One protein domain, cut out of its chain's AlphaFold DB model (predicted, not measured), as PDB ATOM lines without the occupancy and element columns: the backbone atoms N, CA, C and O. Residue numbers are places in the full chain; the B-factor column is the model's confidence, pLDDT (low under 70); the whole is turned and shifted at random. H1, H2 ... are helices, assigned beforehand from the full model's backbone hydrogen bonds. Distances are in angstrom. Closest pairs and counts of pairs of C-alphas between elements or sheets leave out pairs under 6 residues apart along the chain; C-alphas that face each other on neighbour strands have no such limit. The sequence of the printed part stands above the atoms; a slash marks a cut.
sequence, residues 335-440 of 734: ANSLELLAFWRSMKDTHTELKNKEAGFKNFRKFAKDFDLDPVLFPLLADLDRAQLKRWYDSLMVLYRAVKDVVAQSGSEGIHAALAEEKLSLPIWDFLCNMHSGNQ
ATOM      1  N   ALA A 335      -5.942  35.093 -22.270       93.44
ATOM      2  CA  ALA A 335      -5.787  33.658 -22.522       93.44
ATOM      3  C   ALA A 335      -4.340  33.287 -22.904       93.44
ATOM      4  O   ALA A 335      -3.726  32.451 -22.244       93.44
ATOM      5  N   ASN A 336      -3.754  33.980 -23.888       93.50
ATOM      6  CA  ASN A 336      -2.359  33.795 -24.306       93.50
ATOM      7  C   ASN A 336      -1.386  34.041 -23.140       93.50
ATOM      8  O   ASN A 336      -0.370  33.361 -23.007       93.50
ATOM      9  N   SER A 337      -1.698  35.018 -22.282       94.69
ATOM     10  CA  SER A 337      -0.900  35.333 -21.094       94.69
ATOM     11  C   SER A 337      -0.990  34.234 -20.032       94.69
ATOM     12  O   SER A 337       0.029  33.876 -19.447       94.69
ATOM     13  N   LEU A 338      -2.173  33.663 -19.803       95.62
ATOM     14  CA  LEU A 338      -2.376  32.567 -18.855       95.62
ATOM     15  C   LEU A 338      -1.748  31.255 -19.348       95.62
ATOM     16  O   LEU A 338      -1.060  30.606 -18.563       95.62
ATOM     17  N   GLU A 339      -1.874  30.904 -20.634       95.31
ATOM     18  CA  GLU A 339      -1.137  29.765 -21.214       95.31
ATOM     19  C   GLU A 339       0.379  29.968 -21.114       95.31
ATOM     20  O   GLU A 339       1.091  29.061 -20.684       95.31
ATOM     21  N   LEU A 340       0.886  31.169 -21.420       95.25
ATOM     22  CA  LEU A 340       2.308  31.490 -21.275       95.25
ATOM     23  C   LEU A 340       2.794  31.280 -19.834       95.25
ATOM     24  O   LEU A 340       3.878  30.736 -19.618       95.25
ATOM     25  N   LEU A 341       2.010  31.693 -18.840       95.62
ATOM     26  CA  LEU A 341       2.364  31.518 -17.434       95.62
ATOM     27  C   LEU A 341       2.213  30.064 -16.961       95.62
ATOM     28  O   LEU A 341       3.039  29.615 -16.168       95.62
ATOM     29  N   ALA A 342       1.251  29.305 -17.489       94.06
ATOM     30  CA  ALA A 342       1.138  27.865 -17.264       94.06
ATOM     31  C   ALA A 342       2.335  27.095 -17.856       94.06
ATOM     32  O   ALA A 342       2.918  26.254 -17.170       94.06
ATOM     33  N   PHE A 343       2.785  27.445 -19.064       95.00
ATOM     34  CA  PHE A 343       4.000  26.907 -19.681       95.00
ATOM     35  C   PHE A 343       5.260  27.241 -18.866       95.00
ATOM     36  O   PHE A 343       6.041  26.352 -18.522       95.00
ATOM     37  N   TRP A 344       5.441  28.510 -18.476       93.56
ATOM     38  CA  TRP A 344       6.577  28.922 -17.638       93.56
ATOM     39  C   TRP A 344       6.532  28.352 -16.219       93.56
ATOM     40  O   TRP A 344       7.586  28.244 -15.590       93.56
ATOM     41  N   ARG A 345       5.351  27.991 -15.705       93.44
ATOM     42  CA  ARG A 345       5.199  27.221 -14.469       93.44
ATOM     43  C   ARG A 345       5.620  25.769 -14.682       93.44
ATOM     44  O   ARG A 345       6.539  25.333 -14.002       93.44
ATOM     45  N   SER A 346       5.053  25.077 -15.671       92.88
ATOM     46  CA  SER A 346       5.406  23.691 -16.017       92.88
ATOM     47  C   SER A 346       6.923  23.516 -16.180       92.88
ATOM     48  O   SER A 346       7.523  22.683 -15.508       92.88
ATOM     49  N   MET A 347       7.579  24.413 -16.926       92.62
ATOM     50  CA  MET A 347       9.038  24.414 -17.113       92.62
ATOM     51  C   MET A 347       9.843  24.605 -15.808       92.62
ATOM     52  O   MET A 347      10.967  24.111 -15.705       92.62
ATOM     53  N   LYS A 348       9.322  25.331 -14.808       90.62
ATOM     54  CA  LYS A 348       9.967  25.483 -13.485       90.62
ATOM     55  C   LYS A 348       9.699  24.283 -12.587       90.62
ATOM     56  O   LYS A 348      10.608  23.848 -11.880       90.62
ATOM     57  N   ASP A 349       8.482  23.758 -12.621       90.94
ATOM     58  CA  ASP A 349       8.042  22.657 -11.772       90.94
ATOM     59  C   ASP A 349       8.787  21.372 -12.192       90.94
ATOM     60  O   ASP A 349       9.446  20.758 -11.352       90.94
ATOM     61  N   THR A 350       8.884  21.071 -13.497       90.44
ATOM     62  CA  THR A 350       9.726  19.974 -14.021       90.44
ATOM     63  C   THR A 350      11.222  20.190 -13.769       90.44
ATOM     64  O   THR A 350      11.952  19.237 -13.505       90.44
ATOM     65  N   HIS A 351      11.715  21.438 -13.829       89.69
ATOM     66  CA  HIS A 351      13.119  21.734 -13.498       89.69
ATOM     67  C   HIS A 351      13.410  21.466 -12.019       89.69
ATOM     68  O   HIS A 351      14.454  20.915 -11.684       89.69
ATOM     69  N   THR A 352      12.472  21.811 -11.139       88.56
ATOM     70  CA  THR A 352      12.582  21.588  -9.694       88.56
ATOM     71  C   THR A 352      12.473  20.103  -9.353       88.56
ATOM     72  O   THR A 352      13.238  19.604  -8.531       88.56
ATOM     73  N   GLU A 353      11.588  19.371 -10.027       88.06
ATOM     74  CA  GLU A 353      11.452  17.925  -9.876       88.06
ATOM     75  C   GLU A 353      12.736  17.182 -10.275       88.06
ATOM     76  O   GLU A 353      13.252  16.383  -9.493       88.06
ATOM     77  N   LEU A 354      13.304  17.488 -11.448       86.69
ATOM     78  CA  LEU A 354      14.555  16.875 -11.905       86.69
ATOM     79  C   LEU A 354      15.751  17.276 -11.026       86.69
ATOM     80  O   LEU A 354      16.576  16.422 -10.708       86.69
ATOM     81  N   LYS A 355      15.807  18.526 -10.534       85.31
ATOM     82  CA  LYS A 355      16.821  18.977  -9.556       85.31
ATOM     83  C   LYS A 355      16.862  18.094  -8.310       85.31
ATOM     84  O   LYS A 355      17.932  17.863  -7.758       85.31
ATOM     85  N   ASN A 356      15.695  17.638  -7.864       84.88
ATOM     86  CA  ASN A 356      15.544  16.837  -6.656       84.88
ATOM     87  C   ASN A 356      15.771  15.331  -6.909       84.88
ATOM     88  O   ASN A 356      15.851  14.571  -5.946       84.88
ATOM     89  N   LYS A 357      15.870  14.901  -8.176       86.44
ATOM     90  CA  LYS A 357      16.019  13.493  -8.588       86.44
ATOM     91  C   LYS A 357      17.398  13.153  -9.171       86.44
ATOM     92  O   LYS A 357      17.849  12.024  -8.999       86.44
ATOM     93  N   GLU A 358      18.072  14.087  -9.844       81.06
ATOM     94  CA  GLU A 358      19.302  13.814 -10.606       81.06
ATOM     95  C   GLU A 358      20.559  14.480 -10.018       81.06
ATOM     96  O   GLU A 358      20.673  15.705  -9.935       81.06
ATOM     97  N   ALA A 359      21.578  13.677  -9.696       62.47
ATOM     98  CA  ALA A 359      22.908  14.189  -9.371       62.47
ATOM     99  C   ALA A 359      23.642  14.665 -10.644       62.47
ATOM    100  O   ALA A 359      23.706  13.946 -11.638       62.47
ATOM    101  N   GLY A 360      24.232  15.869 -10.613       71.88
ATOM    102  CA  GLY A 360      24.898  16.487 -11.779       71.88
ATOM    103  C   GLY A 360      24.003  17.408 -12.629       71.88
ATOM    104  O   GLY A 360      24.325  17.707 -13.779       71.88
ATOM    105  N   PHE A 361      22.882  17.853 -12.062       75.31
ATOM    106  CA  PHE A 361      21.768  18.495 -12.757       75.31
ATOM    107  C   PHE A 361      22.075  19.749 -13.616       75.31
ATOM    108  O   PHE A 361      22.905  20.602 -13.282       75.31
ATOM    109  N   LYS A 362      21.322  19.916 -14.719       85.00
ATOM    110  CA  LYS A 362      21.397  21.080 -15.624       85.00
ATOM    111  C   LYS A 362      20.885  22.362 -14.949       85.00
ATOM    112  O   LYS A 362      19.758  22.431 -14.466       85.00
ATOM    113  N   ASN A 363      21.651  23.452 -15.031       87.50
ATOM    114  CA  ASN A 363      21.172  24.765 -14.586       87.50
ATOM    115  C   ASN A 363      19.987  25.267 -15.440       87.50
ATOM    116  O   ASN A 363      19.945  25.025 -16.649       87.50
ATOM    117  N   PHE A 364      19.058  26.021 -14.833       84.69
ATOM    118  CA  PHE A 364      17.789  26.427 -15.470       84.69
ATOM    119  C   PHE A 364      17.980  27.073 -16.848       84.69
ATOM    120  O   PHE A 364      17.241  26.779 -17.773       84.69
ATOM    121  N   ARG A 365      19.027  27.884 -17.048       85.62
ATOM    122  CA  ARG A 365      19.301  28.550 -18.338       85.62
ATOM    123  C   ARG A 365      19.725  27.604 -19.483       85.62
ATOM    124  O   ARG A 365      19.709  28.033 -20.635       85.62
ATOM    125  N   LYS A 366      20.124  26.359 -19.193       88.19
ATOM    126  CA  LYS A 366      20.288  25.293 -20.200       88.19
ATOM    127  C   LYS A 366      18.986  24.511 -20.362       88.19
ATOM    128  O   LYS A 366      18.491  24.403 -21.471       88.19
ATOM    129  N   PHE A 367      18.380  24.074 -19.258       88.56
ATOM    130  CA  PHE A 367      17.096  23.365 -19.287       88.56
ATOM    131  C   PHE A 367      16.005  24.152 -20.037       88.56
ATOM    132  O   PHE A 367      15.407  23.644 -20.973       88.56
ATOM    133  N   ALA A 368      15.852  25.446 -19.753       87.00
ATOM    134  CA  ALA A 368      14.949  26.373 -20.437       87.00
ATOM    135  C   ALA A 368      15.376  26.760 -21.876       87.00
ATOM    136  O   ALA A 368      14.830  27.712 -22.445       87.00
ATOM    137  N   LYS A 369      16.339  26.045 -22.472       86.94
ATOM    138  CA  LYS A 369      16.598  25.983 -23.922       86.94
ATOM    139  C   LYS A 369      16.259  24.612 -24.509       86.94
ATOM    140  O   LYS A 369      15.778  24.567 -25.631       86.94
ATOM    141  N   ASP A 370      16.520  23.556 -23.743       86.69
ATOM    142  CA  ASP A 370      16.341  22.152 -24.125       86.69
ATOM    143  C   ASP A 370      14.896  21.641 -23.908       86.69
ATOM    144  O   ASP A 370      14.549  20.583 -24.408       86.69
ATOM    145  N   PHE A 371      14.073  22.339 -23.116       87.06
ATOM    146  CA  PHE A 371      12.702  21.938 -22.763       87.06
ATOM    147  C   PHE A 371      11.710  22.299 -23.871       87.06
ATOM    148  O   PHE A 371      11.498  23.488 -24.115       87.06
ATOM    149  N   ASP A 372      11.098  21.330 -24.534       85.69
ATOM    150  CA  ASP A 372      10.196  21.600 -25.656       85.69
ATOM    151  C   ASP A 372       8.852  22.225 -25.236       85.69
ATOM    152  O   ASP A 372       8.410  22.125 -24.090       85.69
ATOM    153  N   LEU A 373       8.215  22.924 -26.177       88.19
ATOM    154  CA  LEU A 373       6.836  23.394 -26.050       88.19
ATOM    155  C   LEU A 373       5.926  22.315 -26.638       88.19
ATOM    156  O   LEU A 373       6.027  22.037 -27.829       88.19
ATOM    157  N   ASP A 374       5.045  21.732 -25.826       88.25
ATOM    158  CA  ASP A 374       4.015  20.810 -26.312       88.25
ATOM    159  C   ASP A 374       2.856  21.607 -26.955       88.25
ATOM    160  O   ASP A 374       2.132  22.302 -26.229       88.25
ATOM    161  N   PRO A 375       2.636  21.518 -28.285       88.44
ATOM    162  CA  PRO A 375       1.565  22.250 -28.962       88.44
ATOM    163  C   PRO A 375       0.160  21.753 -28.595       88.44
ATOM    164  O   PRO A 375      -0.816  22.458 -28.841       88.44
ATOM    165  N   VAL A 376       0.037  20.546 -28.027       89.94
ATOM    166  CA  VAL A 376      -1.241  19.960 -27.595       89.94
ATOM    167  C   VAL A 376      -1.681  20.544 -26.250       89.94
ATOM    168  O   VAL A 376      -2.877  20.709 -26.016       89.94
ATOM    169  N   LEU A 377      -0.726  20.884 -25.377       88.44
ATOM    170  CA  LEU A 377      -0.986  21.493 -24.067       88.44
ATOM    171  C   LEU A 377      -1.040  23.028 -24.106       88.44
ATOM    172  O   LEU A 377      -1.685  23.621 -23.245       88.44
ATOM    173  N   PHE A 378      -0.368  23.661 -25.073       92.56
ATOM    174  CA  PHE A 378      -0.255  25.122 -25.181       92.56
ATOM    175  C   PHE A 378      -0.546  25.624 -26.611       92.56
ATOM    176  O   PHE A 378       0.339  26.191 -27.268       92.56
ATOM    177  N   PRO A 379      -1.765  25.396 -27.138       92.00
ATOM    178  CA  PRO A 379      -2.101  25.690 -28.530       92.00
ATOM    179  C   PRO A 379      -2.012  27.183 -28.878       92.00
ATOM    180  O   PRO A 379      -1.671  27.508 -30.012       92.00
ATOM    181  N   LEU A 380      -2.238  28.106 -27.930       91.31
ATOM    182  CA  LEU A 380      -2.104  29.551 -28.182       91.31
ATOM    183  C   LEU A 380      -0.640  30.017 -28.236       91.31
ATOM    184  O   LEU A 380      -0.373  31.172 -28.579       91.31
ATOM    185  N   LEU A 381       0.310  29.140 -27.887       92.44
ATOM    186  CA  LEU A 381       1.749  29.409 -27.909       92.44
ATOM    187  C   LEU A 381       2.479  28.728 -29.079       92.44
ATOM    188  O   LEU A 381       3.631  29.073 -29.333       92.44
ATOM    189  N   ALA A 382       1.843  27.775 -29.769       89.38
ATOM    190  CA  ALA A 382       2.492  26.866 -30.719       89.38
ATOM    191  C   ALA A 382       3.245  27.571 -31.867       89.38
ATOM    192  O   ALA A 382       4.332  27.137 -32.244       89.38
ATOM    193  N   ASP A 383       2.704  28.681 -32.378       87.38
ATOM    194  CA  ASP A 383       3.282  29.452 -33.492       87.38
ATOM    195  C   ASP A 383       4.369  30.468 -33.064       87.38
ATOM    196  O   ASP A 383       4.913  31.195 -33.901       87.38
ATOM    197  N   LEU A 384       4.680  30.578 -31.764       88.75
ATOM    198  CA  LEU A 384       5.577  31.606 -31.222       88.75
ATOM    199  C   LEU A 384       6.989  31.079 -30.949       88.75
ATOM    200  O   LEU A 384       7.199  30.090 -30.250       88.75
ATOM    201  N   ASP A 385       7.993  31.828 -31.408       88.81
ATOM    202  CA  ASP A 385       9.391  31.523 -31.109       88.81
ATOM    203  C   ASP A 385       9.689  31.656 -29.603       88.81
ATOM    204  O   ASP A 385       9.219  32.558 -28.902       88.81
ATOM    205  N   ARG A 386      10.583  30.800 -29.109       85.81
ATOM    206  CA  ARG A 386      11.060  30.769 -27.724       85.81
ATOM    207  C   ARG A 386      11.602  32.121 -27.244       85.81
ATOM    208  O   ARG A 386      11.446  32.457 -26.067       85.81
ATOM    209  N   ALA A 387      12.216  32.929 -28.118       87.00
ATOM    210  CA  ALA A 387      12.654  34.276 -27.747       87.00
ATOM    211  C   ALA A 387      11.490  35.283 -27.668       87.00
ATOM    212  O   ALA A 387      11.582  36.237 -26.895       87.00
ATOM    213  N   GLN A 388      10.392  35.075 -28.401       90.25
ATOM    214  CA  GLN A 388       9.152  35.850 -28.265       90.25
ATOM    215  C   GLN A 388       8.436  35.490 -26.956       90.25
ATOM    216  O   GLN A 388       8.157  36.386 -26.160       90.25
ATOM    217  N   LEU A 389       8.248  34.194 -26.671       91.56
ATOM    218  CA  LEU A 389       7.667  33.697 -25.414       91.56
ATOM    219  C   LEU A 389       8.432  34.214 -24.183       91.56
ATOM    220  O   LEU A 389       7.826  34.636 -23.197       91.56
ATOM    221  N   LYS A 390       9.773  34.258 -24.242       90.94
ATOM    222  CA  LYS A 390      10.575  34.857 -23.164       90.94
ATOM    223  C   LYS A 390      10.372  36.373 -23.047       90.94
ATOM    224  O   LYS A 390      10.264  36.864 -21.931       90.94
ATOM    225  N   ARG A 391      10.312  37.120 -24.159       93.31
ATOM    226  CA  ARG A 391      10.078  38.580 -24.126       93.31
ATOM    227  C   ARG A 391       8.729  38.919 -23.494       93.31
ATOM    228  O   ARG A 391       8.688  39.791 -22.635       93.31
ATOM    229  N   TRP A 392       7.666  38.202 -23.859       93.81
ATOM    230  CA  TRP A 392       6.345  38.377 -23.249       93.81
ATOM    231  C   TRP A 392       6.352  38.062 -21.751       93.81
ATOM    232  O   TRP A 392       5.832  38.849 -20.963       93.81
ATOM    233  N   TYR A 393       7.017  36.980 -21.335       94.12
ATOM    234  CA  TYR A 393       7.186  36.665 -19.916       94.12
ATOM    235  C   TYR A 393       7.967  37.763 -19.180       94.12
ATOM    236  O   TYR A 393       7.521  38.239 -18.141       94.12
ATOM    237  N   ASP A 394       9.095  38.223 -19.732       93.38
ATOM    238  CA  ASP A 394       9.893  39.312 -19.157       93.38
ATOM    239  C   ASP A 394       9.064  40.602 -18.996       93.38
ATOM    240  O   ASP A 394       9.212  41.300 -17.992       93.38
ATOM    241  N   SER A 395       8.165  40.900 -19.943       94.00
ATOM    242  CA  SER A 395       7.230  42.029 -19.868       94.00
ATOM    243  C   SER A 395       6.163  41.846 -18.783       94.00
ATOM    244  O   SER A 395       5.972  42.757 -17.977       94.00
ATOM    245  N   LEU A 396       5.535  40.668 -18.681       94.44
ATOM    246  CA  LEU A 396       4.604  40.346 -17.587       94.44
ATOM    247  C   LEU A 396       5.290  40.440 -16.212       94.44
ATOM    248  O   LEU A 396       4.700  40.948 -15.263       94.44
ATOM    249  N   MET A 397       6.564  40.040 -16.107       94.56
ATOM    250  CA  MET A 397       7.358  40.214 -14.885       94.56
ATOM    251  C   MET A 397       7.612  41.687 -14.534       94.56
ATOM    252  O   MET A 397       7.851  41.992 -13.368       94.56
ATOM    253  N   VAL A 398       7.649  42.611 -15.500       95.44
ATOM    254  CA  VAL A 398       7.771  44.055 -15.215       95.44
ATOM    255  C   VAL A 398       6.450  44.601 -14.672       95.44
ATOM    256  O   VAL A 398       6.467  45.197 -13.599       95.44
ATOM    257  N   LEU A 399       5.324  44.312 -15.334       94.00
ATOM    258  CA  LEU A 399       3.985  44.728 -14.879       94.00
ATOM    259  C   LEU A 399       3.668  44.185 -13.475       94.00
ATOM    260  O   LEU A 399       3.227  44.925 -12.603       94.00
ATOM    261  N   TYR A 400       3.983  42.910 -13.220       94.94
ATOM    262  CA  TYR A 400       3.839  42.288 -11.901       94.94
ATOM    263  C   TYR A 400       4.617  43.016 -10.800       94.94
ATOM    264  O   TYR A 400       4.101  43.178  -9.699       94.94
ATOM    265  N   ARG A 401       5.846  43.474 -11.080       95.38
ATOM    266  CA  ARG A 401       6.628  44.246 -10.103       95.38
ATOM    267  C   ARG A 401       6.023  45.625  -9.875       95.38
ATOM    268  O   ARG A 401       5.779  45.952  -8.726       95.38
ATOM    269  N   ALA A 402       5.660  46.357 -10.931       94.50
ATOM    270  CA  ALA A 402       5.002  47.659 -10.797       94.50
ATOM    271  C   ALA A 402       3.733  47.584  -9.922       94.50
ATOM    272  O   ALA A 402       3.609  48.325  -8.948       94.50
ATOM    273  N   VAL A 403       2.841  46.620 -10.188       94.56
ATOM    274  CA  VAL A 403       1.641  46.400  -9.363       94.56
ATOM    275  C   VAL A 403       2.012  45.992  -7.931       94.56
ATOM    276  O   VAL A 403       1.456  46.544  -6.985       94.56
ATOM    277  N   LYS A 404       2.976  45.081  -7.735       93.56
ATOM    278  CA  LYS A 404       3.427  44.656  -6.396       93.56
ATOM    279  C   LYS A 404       4.015  45.809  -5.580       93.56
ATOM    280  O   LYS A 404       3.724  45.903  -4.391       93.56
ATOM    281  N   ASP A 405       4.780  46.694  -6.210       94.25
ATOM    282  CA  ASP A 405       5.416  47.844  -5.567       94.25
ATOM    283  C   ASP A 405       4.371  48.900  -5.158       94.25
ATOM    284  O   ASP A 405       4.462  49.464  -4.066       94.25
ATOM    285  N   VAL A 406       3.340  49.131  -5.983       93.56
ATOM    286  CA  VAL A 406       2.201  50.009  -5.645       93.56
ATOM    287  C   VAL A 406       1.340  49.412  -4.526       93.56
ATOM    288  O   VAL A 406       0.933  50.136  -3.616       93.56
ATOM    289  N   VAL A 407       1.094  48.101  -4.541       93.25
ATOM    290  CA  VAL A 407       0.341  47.390  -3.487       93.25
ATOM    291  C   VAL A 407       1.114  47.343  -2.165       93.25
ATOM    292  O   VAL A 407       0.511  47.480  -1.103       93.25
ATOM    293  N   ALA A 408       2.446  47.242  -2.198       92.06
ATOM    294  CA  ALA A 408       3.285  47.355  -1.003       92.06
ATOM    295  C   ALA A 408       3.242  48.763  -0.375       92.06
ATOM    296  O   ALA A 408       3.341  48.887   0.844       92.06
ATOM    297  N   GLN A 409       3.069  49.813  -1.185       93.31
ATOM    298  CA  GLN A 409       2.953  51.203  -0.718       93.31
ATOM    299  C   GLN A 409       1.531  51.584  -0.274       93.31
ATOM    300  O   GLN A 409       1.373  52.378   0.649       93.31
ATOM    301  N   SER A 410       0.506  51.033  -0.931       91.31
ATOM    302  CA  SER A 410      -0.903  51.440  -0.764       91.31
ATOM    303  C   SER A 410      -1.732  50.476   0.092       91.31
ATOM    304  O   SER A 410      -2.895  50.753   0.379       91.31
ATOM    305  N   GLY A 411      -1.179  49.316   0.453       90.25
ATOM    306  CA  GLY A 411      -1.942  48.213   1.028       90.25
ATOM    307  C   GLY A 411      -2.879  47.544   0.014       90.25
ATOM    308  O   GLY A 411      -2.877  47.839  -1.185       90.25
ATOM    309  N   SER A 412      -3.712  46.621   0.502       86.38
ATOM    310  CA  SER A 412      -4.628  45.832  -0.334       86.38
ATOM    311  C   SER A 412      -5.702  46.663  -1.044       86.38
ATOM    312  O   SER A 412      -6.199  46.252  -2.090       86.38
ATOM    313  N   GLU A 413      -6.044  47.840  -0.521       87.19
ATOM    314  CA  GLU A 413      -7.048  48.732  -1.118       87.19
ATOM    315  C   GLU A 413      -6.584  49.305  -2.473       87.19
ATOM    316  O   GLU A 413      -7.404  49.551  -3.358       87.19
ATOM    317  N   GLY A 414      -5.268  49.427  -2.691       89.62
ATOM    318  CA  GLY A 414      -4.694  49.912  -3.951       89.62
ATOM    319  C   GLY A 414      -4.693  48.905  -5.110       89.62
ATOM    320  O   GLY A 414      -4.461  49.312  -6.249       89.62
ATOM    321  N   ILE A 415      -4.962  47.610  -4.865       93.25
ATOM    322  CA  ILE A 415      -4.805  46.534  -5.869       93.25
ATOM    323  C   ILE A 415      -5.608  46.829  -7.145       93.25
ATOM    324  O   ILE A 415      -5.055  46.816  -8.243       93.25
ATOM    325  N   HIS A 416      -6.901  47.137  -7.021       92.06
ATOM    326  CA  HIS A 416      -7.766  47.340  -8.188       92.06
ATOM    327  C   HIS A 416      -7.400  48.588  -9.007       92.06
ATOM    328  O   HIS A 416      -7.568  48.579 -10.225       92.06
ATOM    329  N   ALA A 417      -6.865  49.634  -8.367       92.44
ATOM    330  CA  ALA A 417      -6.379  50.825  -9.059       92.44
ATOM    331  C   ALA A 417      -5.087  50.526  -9.841       92.44
ATOM    332  O   ALA A 417      -5.012  50.816 -11.033       92.44
ATOM    333  N   ALA A 418      -4.116  49.866  -9.200       93.31
ATOM    334  CA  ALA A 418      -2.843  49.492  -9.819       93.31
ATOM    335  C   ALA A 418      -3.028  48.551 -11.025       93.31
ATOM    336  O   ALA A 418      -2.420  48.753 -12.075       93.31
ATOM    337  N   LEU A 419      -3.916  47.554 -10.905       94.31
ATOM    338  CA  LEU A 419      -4.263  46.643 -12.002       94.31
ATOM    339  C   LEU A 419      -4.911  47.375 -13.190       94.31
ATOM    340  O   LEU A 419      -4.611  47.059 -14.343       94.31
ATOM    341  N   ALA A 420      -5.763  48.372 -12.930       92.50
ATOM    342  CA  ALA A 420      -6.397  49.174 -13.975       92.50
ATOM    343  C   ALA A 420      -5.414  50.132 -14.680       92.50
ATOM    344  O   ALA A 420      -5.528  50.333 -15.891       92.50
ATOM    345  N   GLU A 421      -4.446  50.699 -13.952       93.56
ATOM    346  CA  GLU A 421      -3.420  51.595 -14.505       93.56
ATOM    347  C   GLU A 421      -2.402  50.838 -15.377       93.56
ATOM    348  O   GLU A 421      -2.213  51.184 -16.547       93.56
ATOM    349  N   GLU A 422      -1.826  49.749 -14.856       91.38
ATOM    350  CA  GLU A 422      -0.864  48.888 -15.572       91.38
ATOM    351  C   GLU A 422      -1.535  47.924 -16.573       91.38
ATOM    352  O   GLU A 422      -0.857  47.211 -17.316       91.38
ATOM    353  N   LYS A 423      -2.876  47.915 -16.636       92.88
ATOM    354  CA  LYS A 423      -3.708  47.078 -17.528       92.88
ATOM    355  C   LYS A 423      -3.446  45.577 -17.378       92.88
ATOM    356  O   LYS A 423      -3.535  44.821 -18.345       92.88
ATOM    357  N   LEU A 424      -3.131  45.152 -16.161       94.31
ATOM    358  CA  LEU A 424      -2.928  43.754 -15.807       94.31
ATOM    359  C   LEU A 424      -4.259  43.184 -15.304       94.31
ATOM    360  O   LEU A 424      -4.831  43.701 -14.347       94.31
ATOM    361  N   SER A 425      -4.779  42.133 -15.937       95.50
ATOM    362  CA  SER A 425      -6.035  41.528 -15.488       95.50
ATOM    363  C   SER A 425      -5.855  40.771 -14.167       95.50
ATOM    364  O   SER A 425      -4.803  40.183 -13.893       95.50
ATOM    365  N   LEU A 426      -6.905  40.768 -13.338       94.31
ATOM    366  CA  LEU A 426      -6.891  40.109 -12.029       94.31
ATOM    367  C   LEU A 426      -6.520  38.606 -12.105       94.31
ATOM    368  O   LEU A 426      -5.669  38.193 -11.323       94.31
ATOM    369  N   PRO A 427      -7.011  37.798 -13.075       96.06
ATOM    370  CA  PRO A 427      -6.600  36.396 -13.193       96.06
ATOM    371  C   PRO A 427      -5.104  36.207 -13.475       96.06
ATOM    372  O   PRO A 427      -4.502  35.260 -12.968       96.06
ATOM    373  N   ILE A 428      -4.480  37.106 -14.252       96.38
ATOM    374  CA  ILE A 428      -3.026  37.083 -14.473       96.38
ATOM    375  C   ILE A 428      -2.301  37.426 -13.169       96.38
ATOM    376  O   ILE A 428      -1.360  36.728 -12.794       96.38
ATOM    377  N   TRP A 429      -2.737  38.470 -12.462       95.88
ATOM    378  CA  TRP A 429      -2.158  38.866 -11.176       95.88
ATOM    379  C   TRP A 429      -2.219  37.743 -10.130       95.88
ATOM    380  O   TRP A 429      -1.199  37.431  -9.510       95.88
ATOM    381  N   ASP A 430      -3.368  37.084  -9.989       95.38
ATOM    382  CA  ASP A 430      -3.563  35.982  -9.042       95.38
ATOM    383  C   ASP A 430      -2.713  34.758  -9.420       95.38
ATOM    384  O   ASP A 430      -2.069  34.152  -8.556       95.38
ATOM    385  N   PHE A 431      -2.621  34.426 -10.717       96.06
ATOM    386  CA  PHE A 431      -1.735  33.361 -11.196       96.06
ATOM    387  C   PHE A 431      -0.263  33.680 -10.902       96.06
ATOM    388  O   PHE A 431       0.487  32.808 -10.456       96.06
ATOM    389  N   LEU A 432       0.163  34.928 -11.114       95.19
ATOM    390  CA  LEU A 432       1.526  35.377 -10.830       95.19
ATOM    391  C   LEU A 432       1.836  35.347  -9.332       95.19
ATOM    392  O   LEU A 432       2.892  34.846  -8.944       95.19
ATOM    393  N   CYS A 433       0.904  35.781  -8.484       92.44
ATOM    394  CA  CYS A 433       1.029  35.645  -7.036       92.44
ATOM    395  C   CYS A 433       1.162  34.175  -6.614       92.44
ATOM    396  O   CYS A 433       2.073  33.851  -5.857       92.44
ATOM    397  N   ASN A 434       0.340  33.271  -7.156       93.81
ATOM    398  CA  ASN A 434       0.415  31.828  -6.894       93.81
ATOM    399  C   ASN A 434       1.742  31.199  -7.379       93.81
ATOM    400  O   ASN A 434       2.348  30.389  -6.686       93.81
ATOM    401  N   MET A 435       2.243  31.603  -8.551       91.19
ATOM    402  CA  MET A 435       3.517  31.114  -9.102       91.19
ATOM    403  C   MET A 435       4.749  31.611  -8.314       91.19
ATOM    404  O   MET A 435       5.806  30.975  -8.357       91.19
ATOM    405  N   HIS A 436       4.640  32.740  -7.606       86.12
ATOM    406  CA  HIS A 436       5.755  33.358  -6.879       86.12
ATOM    407  C   HIS A 436       5.686  33.229  -5.348       86.12
ATOM    408  O   HIS A 436       6.732  33.317  -4.705       86.12
ATOM    409  N   SER A 437       4.520  32.969  -4.750       81.06
ATOM    410  CA  SER A 437       4.341  32.858  -3.291       81.06
ATOM    411  C   SER A 437       5.192  31.749  -2.663       81.06
ATOM    412  O   SER A 437       5.849  31.982  -1.651       81.06
ATOM    413  N   GLY A 438       5.253  30.574  -3.299       68.00
ATOM    414  CA  GLY A 438       6.039  29.427  -2.828       68.00
ATOM    415  C   GLY A 438       7.561  29.580  -2.954       68.00
ATOM    416  O   GLY A 438       8.304  28.789  -2.382       68.00
ATOM    417  N   ASN A 439       8.056  30.593  -3.676       63.53
ATOM    418  CA  ASN A 439       9.490  30.832  -3.843       63.53
ATOM    419  C   ASN A 439       9.978  31.925  -2.881       63.53
ATOM    420  O   ASN A 439      10.081  33.093  -3.257       63.53
ATOM    421  N   GLN A 440      10.371  31.546  -1.658       54.16
ATOM    422  CA  GLN A 440      11.033  32.474  -0.724       54.16
ATOM    423  C   GLN A 440      12.257  33.155  -1.363       54.16
ATOM    424  O   GLN A 440      12.417  34.365  -1.236       54.16
TER     425      GLN A 440
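AT A GLANCE: This is residues 335 to 440 of the 734 residues of an uncharacterized protein of Puccinia triticina (isolate 1-1 / race 1 (BBBD)) (UniProt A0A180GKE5). What is the shape? H1 and H5 run side by side over part of their length, and long H3 crosses both; H4 folds back on H3's end, H2 sits beside H1. What builds it? It is all helix: 106 residues with five named helices, H1 to H5. It is only just compact, close to loose: radius of gyration of the C-alphas 15.5 A, spans 45 by 32 by 19 A.

HOW THE PARTS SIT: What does H1, residues 335 to 357, touch? With residues 337 to 345 alone it touches H5, residues 426 to 437, the same way at a shallow tilt of 12 degrees; closest C-alphas Leu 338 and Ile 428, 6.3 A. Are backbones complete? Every O i to N i+4 pair is within hydrogen-bond range in H1 and H5.

IN THESE COORDINATES: Where does H1 begin? C-alpha 335 is at (-5.787, 33.658, -22.522). Where does H5 end? C-alpha 437 is at (4.341, 32.858, -3.291).

THE WHOLE: Any cut? The printed part has none; residues 371 to 385 form a long link. Where is confidence low? Residues 359 and 438 to 440 are under 70.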